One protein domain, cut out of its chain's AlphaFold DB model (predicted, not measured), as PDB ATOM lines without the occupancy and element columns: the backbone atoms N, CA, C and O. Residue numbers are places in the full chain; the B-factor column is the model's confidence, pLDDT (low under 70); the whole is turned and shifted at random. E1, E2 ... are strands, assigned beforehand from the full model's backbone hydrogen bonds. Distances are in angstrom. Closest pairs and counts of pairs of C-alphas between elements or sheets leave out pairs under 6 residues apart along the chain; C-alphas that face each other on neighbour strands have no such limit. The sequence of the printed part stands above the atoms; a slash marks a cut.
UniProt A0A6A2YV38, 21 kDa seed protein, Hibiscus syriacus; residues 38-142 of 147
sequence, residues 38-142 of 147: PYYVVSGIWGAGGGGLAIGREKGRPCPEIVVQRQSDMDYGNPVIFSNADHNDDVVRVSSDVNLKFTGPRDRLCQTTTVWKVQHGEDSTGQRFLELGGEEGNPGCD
ATOM      1  N   PRO A  38       8.247 101.072  16.212       97.94
ATOM      2  CA  PRO A  38       8.882 101.149  17.524       97.94
ATOM      3  C   PRO A  38      10.377 100.800  17.491       97.94
ATOM      4  O   PRO A  38      10.760  99.739  17.006       97.94
ATOM      5  N   TYR A  39      11.190 101.628  18.147       98.38
ATOM      6  CA  TYR A  39      12.610 101.392  18.424       98.38
ATOM      7  C   TYR A  39      12.900 101.474  19.923       98.38
ATOM      8  O   TYR A  39      12.244 102.215  20.652       98.38
ATOM      9  N   TYR A  40      13.926 100.769  20.393       97.81
ATOM     10  CA  TYR A  40      14.503 101.031  21.713       97.81
ATOM     11  C   TYR A  40      15.688 101.981  21.572       97.81
ATOM     12  O   TYR A  40      16.613 101.715  20.808       97.81
ATOM     13  N   VAL A  41      15.677 103.071  22.340       97.12
ATOM     14  CA  VAL A  41      16.810 103.999  22.429       97.12
ATOM     15  C   VAL A  41      17.636 103.609  23.644       97.12
ATOM     16  O   VAL A  41      17.163 103.719  24.774       97.12
ATOM     17  N   VAL A  42      18.849 103.117  23.403       96.00
ATOM     18  CA  VAL A  42      19.722 102.510  24.418       96.00
ATOM     19  C   VAL A  42      21.082 103.187  24.449       96.00
ATOM     20  O   VAL A  42      21.517 103.762  23.451       96.00
ATOM     21  N   SER A  43      21.763 103.112  25.593       93.69
ATOM     22  CA  SER A  43      23.141 103.593  25.700       93.69
ATOM     23  C   SER A  43      24.038 102.914  24.664       93.69
ATOM     24  O   SER A  43      24.021 101.692  24.517       93.69
ATOM     25  N   GLY A  44      24.859 103.699  23.964       89.06
ATOM     26  CA  GLY A  44      25.879 103.160  23.057       89.06
ATOM     27  C   GLY A  44      27.057 102.507  23.793       89.06
ATOM     28  O   GLY A  44      27.864 101.814  23.172       89.06
ATOM     29  N   ILE A  45      27.166 102.723  25.110       86.19
ATOM     30  CA  ILE A  45      28.219 102.169  25.964       86.19
ATOM     31  C   ILE A  45      27.644 101.009  26.775       86.19
ATOM     32  O   ILE A  45      26.713 101.174  27.558       86.19
ATOM     33  N   TRP A  46      28.258  99.843  26.620       81.44
ATOM     34  CA  TRP A  46      27.868  98.606  27.289       81.44
ATOM     35  C   TRP A  46      28.279  98.612  28.770       81.44
ATOM     36  O   TRP A  46      29.297  99.205  29.140       81.44
ATOM     37  N   GLY A  47      27.519  97.927  29.627       84.00
ATOM     38  CA  GLY A  47      27.780  97.836  31.062       84.00
ATOM     39  C   GLY A  47      27.421  99.119  31.811       84.00
ATOM     40  O   GLY A  47      26.254  99.453  31.995       84.00
ATOM     41  N   ALA A  48      28.438  99.850  32.272       86.38
ATOM     42  CA  ALA A  48      28.260 101.010  33.154       86.38
ATOM     43  C   ALA A  48      27.622 102.242  32.476       86.38
ATOM     44  O   ALA A  48      27.398 103.250  33.142       86.38
ATOM     45  N   GLY A  49      27.339 102.180  31.171       85.88
ATOM     46  CA  GLY A  49      26.697 103.254  30.409       85.88
ATOM     47  C   GLY A  49      25.183 103.366  30.607       85.88
ATOM     48  O   GLY A  49      24.585 104.308  30.081       85.88
ATOM     49  N   GLY A  50      24.569 102.429  31.335       93.75
ATOM     50  CA  GLY A  50      23.128 102.388  31.569       93.75
ATOM     51  C   GLY A  50      22.346 101.672  30.466       93.75
ATOM     52  O   GLY A  50      22.898 101.177  29.488       93.75
ATOM     53  N   GLY A  51      21.032 101.615  30.655       96.12
ATOM     54  CA  GLY A  51      20.078 100.963  29.766       96.12
ATOM     55  C   GLY A  51      19.403 101.908  28.791       96.12
ATOM     56  O   GLY A  51      19.967 102.923  28.364       96.12
ATOM     57  N   GLY A  52      18.177 101.538  28.433       96.94
ATOM     58  CA  GLY A  52      17.331 102.303  27.535       96.94
ATOM     59  C   GLY A  52      16.521 103.401  28.201       96.94
ATOM     60  O   GLY A  52      16.452 103.520  29.428       96.94
ATOM     61  N   LEU A  53      15.914 104.228  27.357       97.56
ATOM     62  CA  LEU A  53      15.017 105.292  27.784       97.56
ATOM     63  C   LEU A  53      13.657 104.715  28.180       97.56
ATOM     64  O   LEU A  53      13.131 103.802  27.548       97.56
ATOM     65  N   ALA A  54      13.085 105.240  29.254       96.75
ATOM     66  CA  ALA A  54      11.852 104.743  29.833       96.75
ATOM     67  C   ALA A  54      10.998 105.866  30.422       96.75
ATOM     68  O   ALA A  54      11.472 106.974  30.684       96.75
ATOM     69  N   ILE A  55       9.734 105.537  30.682       95.94
ATOM     70  CA  ILE A  55       8.828 106.395  31.440       95.94
ATOM     71  C   ILE A  55       9.244 106.355  32.914       95.94
ATOM     72  O   ILE A  55       9.293 105.292  33.542       95.94
ATOM     73  N   GLY A  56       9.540 107.529  33.461       94.00
ATOM     74  CA  GLY A  56       9.902 107.748  34.853       94.00
ATOM     75  C   GLY A  56       9.034 108.809  35.515       94.00
ATOM     76  O   GLY A  56       8.139 109.398  34.913       94.00
ATOM     77  N   ARG A  57       9.292 109.042  36.802       92.06
ATOM     78  CA  ARG A  57       8.555 110.016  37.611       92.06
ATOM     79  C   ARG A  57       9.512 110.808  38.466       92.06
ATOM     80  O   ARG A  57      10.443 110.252  39.045       92.06
ATOM     81  N   GLU A  58       9.228 112.093  38.572       87.44
ATOM     82  CA  GLU A  58       9.938 112.968  39.480       87.44
ATOM     83  C   GLU A  58       9.456 112.740  40.919       87.44
ATOM     84  O   GLU A  58       8.282 112.451  41.193       87.44
ATOM     85  N   LYS A  59      10.373 112.857  41.881       86.56
ATOM     86  CA  LYS A  59      10.034 112.697  43.294       86.56
ATOM     87  C   LYS A  59       9.144 113.857  43.744       86.56
ATOM     88  O   LYS A  59       9.559 115.005  43.723       86.56
ATOM     89  N   GLY A  60       7.936 113.544  44.209       88.44
ATOM     90  CA  GLY A  60       6.967 114.546  44.668       88.44
ATOM     91  C   GLY A  60       6.097 115.142  43.557       88.44
ATOM     92  O   GLY A  60       5.122 115.819  43.869       88.44
ATOM     93  N   ARG A  61       6.378 114.822  42.288       88.31
ATOM     94  CA  ARG A  61       5.568 115.224  41.134       88.31
ATOM     95  C   ARG A  61       5.402 114.037  40.173       88.31
ATOM     96  O   ARG A  61       6.179 113.870  39.239       88.31
ATOM     97  N   PRO A  62       4.416 113.154  40.425       89.62
ATOM     98  CA  PRO A  62       4.271 111.913  39.666       89.62
ATOM     99  C   PRO A  62       3.743 112.116  38.241       89.62
ATOM    100  O   PRO A  62       3.936 111.227  37.415       89.62
ATOM    101  N   CYS A  63       3.073 113.243  37.974       92.81
ATOM    102  CA  CYS A  63       2.557 113.613  36.660       92.81
ATOM    103  C   CYS A  63       2.843 115.098  36.351       92.81
ATOM    104  O   CYS A  63       2.802 115.920  37.272       92.81
ATOM    105  N   PRO A  64       2.988 115.454  35.063       92.31
ATOM    106  CA  PRO A  64       3.288 114.531  33.963       92.31
ATOM    107  C   PRO A  64       4.588 113.749  34.216       92.31
ATOM    108  O   PRO A  64       5.438 114.143  35.009       92.31
ATOM    109  N   GLU A  65       4.680 112.571  33.612       95.06
ATOM    110  CA  GLU A  65       5.865 111.719  33.726       95.06
ATOM    111  C   GLU A  65       7.051 112.323  32.972       95.06
ATOM    112  O   GLU A  65       6.881 113.134  32.063       95.06
ATOM    113  N   ILE A  66       8.253 111.885  33.330       94.94
ATOM    114  CA  ILE A  66       9.511 112.328  32.725       94.94
ATOM    115  C   ILE A  66      10.173 111.193  31.948       94.94
ATOM    116  O   ILE A  66       9.901 110.014  32.189       94.94
ATOM    117  N   VAL A  67      11.063 111.543  31.027       96.81
ATOM    118  CA  VAL A  67      11.929 110.580  30.341       96.81
ATOM    119  C   VAL A  67      13.141 110.313  31.228       96.81
ATOM    120  O   VAL A  67      13.832 111.240  31.644       96.81
ATOM    121  N   VAL A  68      13.412 109.043  31.524       96.00
ATOM    122  CA  VAL A  68      14.577 108.628  32.318       96.00
ATOM    123  C   VAL A  68      15.382 107.573  31.582       96.00
ATOM    124  O   VAL A  68      14.840 106.826  30.771       96.00
ATOM    125  N   GLN A  69      16.665 107.460  31.908       96.69
ATOM    126  CA  GLN A  69      17.489 106.334  31.480       96.69
ATOM    127  C   GLN A  69      17.456 105.226  32.540       96.69
ATOM    128  O   GLN A  69      17.591 105.486  33.738       96.69
ATOM    129  N   ARG A  70      17.283 103.971  32.115       95.88
ATOM    130  CA  ARG A  70      17.421 102.799  32.990       95.88
ATOM    131  C   ARG A  70      18.874 102.624  33.435       95.88
ATOM    132  O   ARG A  70      19.803 102.993  32.729       95.88
ATOM    133  N   GLN A  71      19.077 102.038  34.613       94.19
ATOM    134  CA  GLN A  71      20.421 101.846  35.174       94.19
ATOM    135  C   GLN A  71      21.155 100.627  34.604       94.19
ATOM    136  O   GLN A  71      22.377 100.637  34.535       94.19
ATOM    137  N   SER A  72      20.424  99.572  34.234       94.06
ATOM    138  CA  SER A  72      21.009  98.340  33.702       94.06
ATOM    139  C   SER A  72      20.939  98.336  32.184       94.06
ATOM    140  O   SER A  72      19.868  98.548  31.626       94.06
ATOM    141  N   ASP A  73      22.054  98.020  31.534       92.94
ATOM    142  CA  ASP A  73      22.159  97.781  30.089       92.94
ATOM    143  C   ASP A  73      21.309  96.599  29.583       92.94
ATOM    144  O   ASP A  73      21.022  96.502  28.391       92.94
ATOM    145  N   MET A  74      20.854  95.734  30.492       93.88
ATOM    146  CA  MET A  74      19.913  94.646  30.217       93.88
ATOM    147  C   MET A  74      18.447  95.109  30.176       93.88
ATOM    148  O   MET A  74      17.576  94.335  29.778       93.88
ATOM    149  N   ASP A  75      18.153  96.340  30.604       95.50
ATOM    150  CA  ASP A  75      16.815  96.929  30.559       95.50
ATOM    151  C   ASP A  75      16.730  97.945  29.415       95.50
ATOM    152  O   ASP A  75      17.222  99.072  29.507       95.50
ATOM    153  N   TYR A  76      16.076  97.541  28.324       95.50
ATOM    154  CA  TYR A  76      15.873  98.377  27.141       95.50
ATOM    155  C   TYR A  76      14.849  99.501  27.340       95.50
ATOM    156  O   TYR A  76      14.723 100.365  26.475       95.50
ATOM    157  N   GLY A  77      14.139  99.525  28.469       96.56
ATOM    158  CA  GLY A  77      13.157 100.553  28.767       96.56
ATOM    159  C   GLY A  77      11.883 100.426  27.933       96.56
ATOM    160  O   GLY A  77      11.348  99.334  27.734       96.56
ATOM    161  N   ASN A  78      11.346 101.565  27.505       97.62
ATOM    162  CA  ASN A  78      10.105 101.647  26.744       97.62
ATOM    163  C   ASN A  78      10.412 101.929  25.266       97.62
ATOM    164  O   ASN A  78      11.245 102.788  24.974       97.62
ATOM    165  N   PRO A  79       9.720 101.265  24.326       97.75
ATOM    166  CA  PRO A  79       9.892 101.555  22.912       97.75
ATOM    167  C   PRO A  79       9.385 102.961  22.569       97.75
ATOM    168  O   PRO A  79       8.406 103.448  23.145       97.75
ATOM    169  N   VAL A  80      10.040 103.585  21.598       97.94
ATOM    170  CA  VAL A  80       9.787 104.938  21.107       97.94
ATOM    171  C   VAL A  80       9.444 104.883  19.623       97.94
ATOM    172  O   VAL A  80      10.049 104.121  18.874       97.94
ATOM    173  N   ILE A  81       8.473 105.685  19.202       97.94
ATOM    174  CA  ILE A  81       8.170 105.926  17.790       97.94
ATOM    175  C   ILE A  81       8.711 107.304  17.422       97.94
ATOM    176  O   ILE A  81       8.431 108.277  18.127       97.94
ATOM    177  N   PHE A  82       9.456 107.360  16.319       97.19
ATOM    178  CA  PHE A  82       9.879 108.599  15.675       97.19
ATOM    179  C   PHE A  82       8.835 109.041  14.651       97.19
ATOM    180  O   PHE A  82       8.300 108.214  13.907       97.19
ATOM    181  N   SER A  83       8.606 110.346  14.582       95.19
ATOM    182  CA  SER A  83       7.812 110.986  13.539       95.19
ATOM    183  C   SER A  83       8.537 112.238  13.072       95.19
ATOM    184  O   SER A  83       8.865 113.094  13.890       95.19
ATOM    185  N   ASN A  84       8.779 112.363  11.772       93.19
ATOM    186  CA  ASN A  84       9.409 113.556  11.218       93.19
ATOM    187  C   ASN A  84       8.483 114.771  11.348       93.19
ATOM    188  O   ASN A  84       7.260 114.644  11.244       93.19
ATOM    189  N   ALA A  85       9.071 115.948  11.572       88.25
ATOM    190  CA  ALA A  85       8.340 117.210  11.501       88.25
ATOM    191  C   ALA A  85       7.856 117.501  10.065       88.25
ATOM    192  O   ALA A  85       6.745 117.993   9.873       88.25
ATOM    193  N   ASP A  86       8.671 117.151   9.063       82.94
ATOM    194  CA  ASP A  86       8.256 117.078   7.660       82.94
ATOM    195  C   ASP A  86       7.691 115.684   7.356       82.94
ATOM    196  O   ASP A  86       8.414 114.691   7.333       82.94
ATOM    197  N   HIS A  87       6.389 115.612   7.095       83.62
ATOM    198  CA  HIS A  87       5.689 114.355   6.827       83.62
ATOM    199  C   HIS A  87       5.931 113.775   5.419       83.62
ATOM    200  O   HIS A  87       5.330 112.756   5.083       83.62
ATOM    201  N   ASN A  88       6.758 114.411   4.582       86.69
ATOM    202  CA  ASN A  88       7.039 113.938   3.222       86.69
ATOM    203  C   ASN A  88       8.166 112.894   3.134       86.69
ATOM    204  O   ASN A  88       8.310 112.269   2.083       86.69
ATOM    205  N   ASP A  89       8.958 112.712   4.195       89.25
ATOM    206  CA  ASP A  89      10.000 111.679   4.291       89.25
ATOM    207  C   ASP A  89       9.620 110.686   5.395       89.25
ATOM    208  O   ASP A  89       9.239 111.087   6.498       89.25
ATOM    209  N   ASP A  90       9.709 109.392   5.102       94.00
ATOM    210  CA  ASP A  90       9.467 108.316   6.060       94.00
ATOM    211  C   ASP A  90      10.751 107.842   6.753       94.00
ATOM    212  O   ASP A  90      10.664 107.090   7.725       94.00
ATOM    213  N   VAL A  91      11.917 108.334   6.328       96.19
ATOM    214  CA  VAL A  91      13.225 108.081   6.942       96.19
ATOM    215  C   VAL A  91      13.602 109.216   7.891       96.19
ATOM    216  O   VAL A  91      13.487 110.397   7.563       96.19
ATOM    217  N   VAL A  92      14.104 108.877   9.078       96.00
ATOM    218  CA  VAL A  92      14.650 109.864  10.020       96.00
ATOM    219  C   VAL A  92      16.028 110.315   9.536       96.00
ATOM    220  O   VAL A  92      16.939 109.498   9.367       96.00
ATOM    221  N   ARG A  93      16.210 111.622   9.333       95.00
ATOM    222  CA  ARG A  93      17.470 112.203   8.851       95.00
ATOM    223  C   ARG A  93      18.286 112.792   9.998       95.00
ATOM    224  O   ARG A  93      17.774 113.228  11.026       95.00
ATOM    225  N   VAL A  94      19.600 112.801   9.828       94.56
ATOM    226  CA  VAL A  94      20.505 113.498  10.744       94.56
ATOM    227  C   VAL A  94      20.211 114.997  10.676       94.56
ATOM    228  O   VAL A  94      20.114 115.560   9.588       94.56
ATOM    229  N   SER A  95      20.112 115.640  11.842       90.81
ATOM    230  CA  SER A  95      19.844 117.079  11.979       90.81
ATOM    231  C   SER A  95      18.489 117.544  11.421       90.81
ATOM    232  O   SER A  95      18.350 118.719  11.090       90.81
ATOM    233  N   SER A  96      17.500 116.648  11.320       89.94
ATOM    234  CA  SER A  96      16.102 117.014  11.069       89.94
ATOM    235  C   SER A  96      15.284 116.996  12.356       89.94
ATOM    236  O   SER A  96      15.507 116.145  13.220       89.94
ATOM    237  N   ASP A  97      14.289 117.875  12.441       91.25
ATOM    238  CA  ASP A  97      13.365 117.909  13.571       91.25
ATOM    239  C   ASP A  97      12.445 116.682  13.578       91.25
ATOM    240  O   ASP A  97      11.865 116.289  12.559       91.25
ATOM    241  N   VAL A  98      12.298 116.083  14.759       93.38
ATOM    242  CA  VAL A  98      11.493 114.882  14.987       93.38
ATOM    243  C   VAL A  98      10.679 115.011  16.265       93.38
ATOM    244  O   VAL A  98      11.120 115.580  17.259       93.38
ATOM    245  N   ASN A  99       9.507 114.391  16.260       94.81
ATOM    246  CA  ASN A  99       8.729 114.109  17.452       94.81
ATOM    247  C   ASN A  99       9.024 112.682  17.920       94.81
ATOM    248  O   ASN A  99       9.106 111.751  17.115       94.81
ATOM    249  N   LEU A 100       9.149 112.508  19.235       96.88
ATOM    250  CA  LEU A 100       9.324 111.204  19.868       96.88
ATOM    251  C   LEU A 100       8.146 110.936  20.793       96.88
ATOM    252  O   LEU A 100       7.719 111.811  21.551       96.88
ATOM    253  N   LYS A 101       7.643 109.701  20.773       96.88
ATOM    254  CA  LYS A 101       6.635 109.252  21.736       96.88
ATOM    255  C   LYS A 101       6.900 107.848  22.233       96.88
ATOM    256  O   LYS A 101       7.231 106.962  21.448       96.88
ATOM    257  N   PHE A 102       6.687 107.620  23.526       97.81
ATOM    258  CA  PHE A 102       6.682 106.256  24.052       97.81
ATOM    259  C   PHE A 102       5.446 105.487  23.575       97.81
ATOM    260  O   PHE A 102       4.347 106.043  23.492       97.81
ATOM    261  N   THR A 103       5.620 104.193  23.324       96.06
ATOM    262  CA  THR A 103       4.541 103.252  23.007       96.06
ATOM    263  C   THR A 103       4.558 102.043  23.947       96.06
ATOM    264  O   THR A 103       5.503 101.825  24.708       96.06
ATOM    265  N   GLY A 104       3.484 101.258  23.918       89.06
ATOM    266  CA  GLY A 104       3.288 100.100  24.785       89.06
ATOM    267  C   GLY A 104       2.542 100.412  26.090       89.06
ATOM    268  O   GLY A 104       1.913 101.465  26.226       89.06
ATOM    269  N   PRO A 105       2.544  99.463  27.045       84.31
ATOM    270  CA  PRO A 105       1.794  99.593  28.285       84.31
ATOM    271  C   PRO A 105       2.289 100.770  29.124       84.31
ATOM    272  O   PRO A 105       3.475 100.879  29.431       84.31
ATOM    273  N   ARG A 106       1.349 101.614  29.543       86.94
ATOM    274  CA  ARG A 106       1.580 102.727  30.459       86.94
ATOM    275  C   ARG A 106       0.555 102.681  31.584       86.94
ATOM    276  O   ARG A 106      -0.603 102.311  31.384       86.94
ATOM    277  N   ASP A 107       1.004 103.065  32.768       80.00
ATOM    278  CA  ASP A 107       0.153 103.291  33.927       80.00
ATOM    279  C   ASP A 107      -0.888 104.390  33.635       80.00
ATOM    280  O   ASP A 107      -0.582 105.421  33.038       80.00
ATOM    281  N   ARG A 108      -2.136 104.179  34.056       84.50
ATOM    282  CA  ARG A 108      -3.242 105.117  33.812       84.50
ATOM    283  C   ARG A 108      -3.276 106.292  34.795       84.50
ATOM    284  O   ARG A 108      -4.198 107.100  34.716       84.50
ATOM    285  N   LEU A 109      -2.313 106.388  35.715       89.50
ATOM    286  CA  LEU A 109      -2.220 107.477  36.690       89.50
ATOM    287  C   LEU A 109      -2.191 108.864  36.028       89.50
ATOM    288  O   LEU A 109      -2.877 109.776  36.485       89.50
ATOM    289  N   CYS A 110      -1.418 109.017  34.952       91.25
ATOM    290  CA  CYS A 110      -1.295 110.273  34.222       91.25
ATOM    291  C   CYS A 110      -2.112 110.205  32.921       91.25
ATOM    292  O   CYS A 110      -2.005 109.244  32.165       91.25
ATOM    293  N   GLN A 111      -2.914 111.235  32.634       89.38
ATOM    294  CA  GLN A 111      -3.779 111.299  31.438       89.38
ATOM    295  C   GLN A 111      -3.173 112.124  30.288       89.38
ATOM    296  O   GLN A 111      -3.871 112.509  29.357       89.38
ATOM    297  N   THR A 112      -1.874 112.413  30.349       92.25
ATOM    298  CA  THR A 112      -1.159 113.131  29.286       92.25
ATOM    299  C   THR A 112      -0.811 112.218  28.113       92.25
ATOM    300  O   THR A 112      -0.793 110.991  28.259       92.25
ATOM    301  N   THR A 113      -0.494 112.818  26.963       94.06
ATOM    302  CA  THR A 113       0.116 112.110  25.830       94.06
ATOM    303  C   THR A 113       1.483 111.539  26.231       94.06
ATOM    304  O   THR A 113       2.079 111.938  27.235       94.06
ATOM    305  N   THR A 114       2.000 110.603  25.436       95.75
ATOM    306  CA  THR A 114       3.359 110.064  25.590       95.75
ATOM    307  C   THR A 114       4.382 110.754  24.692       95.75
ATOM    308  O   THR A 114       5.506 110.266  24.589       95.75
ATOM    309  N   VAL A 115       3.995 111.862  24.050       96.19
ATOM    310  CA  VAL A 115       4.880 112.695  23.230       96.19
ATOM    311  C   VAL A 115       5.793 113.496  24.147       96.19
ATOM    312  O   VAL A 115       5.345 114.004  25.180       96.19
ATOM    313  N   TRP A 116       7.068 113.560  23.784       96.31
ATOM    314  CA  TRP A 116       8.103 114.209  24.575       96.31
ATOM    315  C   TRP A 116       8.113 115.712  24.315       96.31
ATOM    316  O   TRP A 116       7.881 116.160  23.196       96.31
ATOM    317  N   LYS A 117       8.419 116.482  25.354       94.00
ATOM    318  CA  LYS A 117       8.692 117.917  25.290       94.00
ATOM    319  C   LYS A 117       9.763 118.287  26.310       94.00
ATOM    320  O   LYS A 117       9.985 117.557  27.277       94.00
ATOM    321  N   VAL A 118      10.400 119.434  26.123       92.25
ATOM    322  CA  VAL A 118      11.300 120.007  27.128       92.25
ATOM    323  C   VAL A 118      10.466 120.720  28.194       92.25
ATOM    324  O   VAL A 118       9.487 121.398  27.882       92.25
ATOM    325  N   GLN A 119      10.823 120.566  29.469       88.38
ATOM    326  CA  GLN A 119      10.183 121.327  30.540       88.38
ATOM    327  C   GLN A 119      10.453 122.829  30.396       88.38
ATOM    328  O   GLN A 119      11.557 123.268  30.065       88.38
ATOM    329  N   HIS A 120       9.429 123.631  30.691       83.12
ATOM    330  CA  HIS A 120       9.538 125.087  30.637       83.12
ATOM    331  C   HIS A 120      10.386 125.659  31.787       83.12
ATOM    332  O   HIS A 120      11.075 126.660  31.610       83.12
ATOM    333  N   GLY A 121      10.339 125.030  32.962       80.88
ATOM    334  CA  GLY A 121      11.136 125.424  34.120       80.88
ATOM    335  C   GLY A 121      12.479 124.702  34.162       80.88
ATOM    336  O   GLY A 121      12.581 123.542  33.770       80.88
ATOM    337  N   GLU A 122      13.488 125.394  34.678       84.12
ATOM    338  CA  GLU A 122      14.738 124.772  35.102       84.12
ATOM    339  C   GLU A 122      14.604 124.242  36.529       84.12
ATOM    340  O   GLU A 122      13.914 124.820  37.373       84.12
ATOM    341  N   ASP A 123      15.279 123.134  36.800       81.69
ATOM    342  CA  ASP A 123      15.421 122.618  38.147       81.69
ATOM    343  C   ASP A 123      16.403 123.467  38.973       81.69
ATOM    344  O   ASP A 123      17.006 124.434  38.505       81.69
ATOM    345  N   SER A 124      16.612 123.087  40.235       81.06
ATOM    346  CA  SER A 124      17.546 123.791  41.124       81.06
ATOM    347  C   SER A 124      19.003 123.811  40.635       81.06
ATOM    348  O   SER A 124      19.825 124.516  41.217       81.06
ATOM    349  N   THR A 125      19.341 123.014  39.619       85.69
ATOM    350  CA  THR A 125      20.671 122.934  39.005       85.69
ATOM    351  C   THR A 125      20.764 123.676  37.668       85.69
ATOM    352  O   THR A 125      21.834 123.680  37.060       85.69
ATOM    353  N   GLY A 126      19.685 124.335  37.226       86.88
ATOM    354  CA  GLY A 126      19.619 125.010  35.928       86.88
ATOM    355  C   GLY A 126      19.359 124.054  34.759       86.88
ATOM    356  O   GLY A 126      19.610 124.407  33.610       86.88
ATOM    357  N   GLN A 127      18.925 122.817  35.023       87.38
ATOM    358  CA  GLN A 127      18.678 121.809  33.992       87.38
ATOM    359  C   GLN A 127      17.195 121.736  33.640       87.38
ATOM    360  O   GLN A 127      16.328 121.856  34.503       87.38
ATOM    361  N   ARG A 128      16.900 121.480  32.363       89.19
ATOM    362  CA  ARG A 128      15.547 121.173  31.888       89.19
ATOM    363  C   ARG A 128      15.440 119.685  31.605       89.19
ATOM    364  O   ARG A 128      16.287 119.118  30.915       89.19
ATOM    365  N   PHE A 129      14.389 119.055  32.114       90.88
ATOM    366  CA  PHE A 129      14.116 117.646  31.848       90.88
ATOM    367  C   PHE A 129      13.249 117.466  30.604       90.88
ATOM    368  O   PHE A 129      12.490 118.355  30.213       90.88
ATOM    369  N   LEU A 130      13.321 116.270  30.025       94.75
ATOM    370  CA  LEU A 130      12.329 115.799  29.069       94.75
ATOM    371  C   LEU A 130      11.111 115.258  29.823       94.75
ATOM    372  O   LEU A 130      11.226 114.425  30.726       94.75
ATOM    373  N   GLU A 131       9.937 115.725  29.430       94.25
ATOM    374  CA  GLU A 131       8.652 115.445  30.053       94.25
ATOM    375  C   GLU A 131       7.640 114.968  29.011       94.25
ATOM    376  O   GLU A 131       7.733 115.301  27.832       94.25
ATOM    377  N   LEU A 132       6.674 114.160  29.440       94.81
ATOM    378  CA  LEU A 132       5.579 113.704  28.590       94.81
ATOM    379  C   LEU A 132       4.425 114.713  28.574       94.81
ATOM    380  O   LEU A 132       4.250 115.521  29.485       94.81
ATOM    381  N   GLY A 133       3.562 114.621  27.569       93.31
ATOM    382  CA  GLY A 133       2.454 115.562  27.401       93.31
ATOM    383  C   GLY A 133       2.771 116.695  26.432       93.31
ATOM    384  O   GLY A 133       2.251 117.796  26.613       93.31
ATOM    385  N   GLY A 134       3.657 116.446  25.466       92.56
ATOM    386  CA  GLY A 134       3.764 117.250  24.252       92.56
ATOM    387  C   GLY A 134       2.650 116.937  23.248       92.56
ATOM    388  O   GLY A 134       1.782 116.088  23.485       92.56
ATOM    389  N   GLU A 135       2.703 117.594  22.101       89.44
ATOM    390  CA  GLU A 135       1.811 117.359  20.965       89.44
ATOM    391  C   GLU A 135       2.647 116.986  19.739       89.44
ATOM    392  O   GLU A 135       3.803 117.381  19.626       89.44
ATOM    393  N   GLU A 136       2.096 116.152  18.860       84.12
ATOM    394  CA  GLU A 136       2.770 115.728  17.631       84.12
ATOM    395  C   GLU A 136       2.413 116.704  16.501       84.12
ATOM    396  O   GLU A 136       1.233 116.984  16.285       84.12
ATOM    397  N   GLY A 137       3.417 117.201  15.774       70.88
ATOM    398  CA  GLY A 137       3.247 118.215  14.724       70.88
ATOM    399  C   GLY A 137       3.490 119.652  15.209       70.88
ATOM    400  O   GLY A 137       3.856 119.871  16.356       70.88
ATOM    401  N   ASN A 138       3.303 120.629  14.312       59.97
ATOM    402  CA  ASN A 138       3.548 122.068  14.535       59.97
ATOM    403  C   ASN A 138       5.005 122.451  14.880       59.97
ATOM    404  O   ASN A 138       5.222 123.092  15.905       59.97
ATOM    405  N   PRO A 139       6.006 122.131  14.034       61.81
ATOM    406  CA  PRO A 139       7.354 122.672  14.210       61.81
ATOM    407  C   PRO A 139       7.303 124.210  14.134       61.81
ATOM    408  O   PRO A 139       7.102 124.789  13.066       61.81
ATOM    409  N   GLY A 140       7.413 124.883  15.279       55.53
ATOM    410  CA  GLY A 140       7.289 126.336  15.379       55.53
ATOM    411  C   GLY A 140       7.578 126.868  16.782       55.53
ATOM    412  O   GLY A 140       7.693 126.109  17.742       55.53
ATOM    413  N   CYS A 141       7.696 128.193  16.915       52.75
ATOM    414  CA  CYS A 141       8.041 128.837  18.187       52.75
ATOM    415  C   CYS A 141       7.048 128.525  19.319       52.75
ATOM    416  O   CYS A 141       7.466 128.471  20.466       52.75
ATOM    417  N   ASP A 142       5.785 128.209  19.013       51.59
ATOM    418  CA  ASP A 142       4.777 127.830  20.018       51.59
ATOM    419  C   ASP A 142       5.095 126.493  20.734       51.59
ATOM    420  O   ASP A 142       4.527 126.199  21.786       51.59
TER     421      ASP A 142
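What this domain is: This is residues 38 to 142 of the 147 residues of the protein "21 kDa seed protein" of Hibiscus syriacus (UniProt A0A6A2YV38). With little regular structure, three antiparallel hairpins, E1-E2, E3-E4 and E5-E6, come together among long loops, E6 packing on E2. The 105 printed residues include six strands in that order, 31 residues, and no named helix: all strand. The whole is compact, radius of gyration of the C-alphas 14.5 A, spanning 37 by 31 by 30 A.

Where its parts are: E1, residues 53 to 58, begins at C-alpha 53 (15.017, 105.292, 27.784). E2, residues 61 to 69, spans 17.7 A and bends by 98 degrees at residue 64. E3 is residues 80 to 84, E4 98 to 102, E5 116 to 118 and E6 130 to 132, ending at C-alpha 132 (5.579, 113.704, 28.590).

How they stand to each other: Within hydrogen-bond range are N 56 and O 66, 2.8 A, N 83 and O 99, 2.9 A, and N 117 and O 131, 2.8 A. The closest C-alphas of E2 and E6, Ile 66 and Glu 131, are 4.2 A apart.

The domain as a whole: The printed part has no cut; links E3-E4, E4-E5 and E5-E6 are long. Residues 138 to 142 have pLDDT under 70.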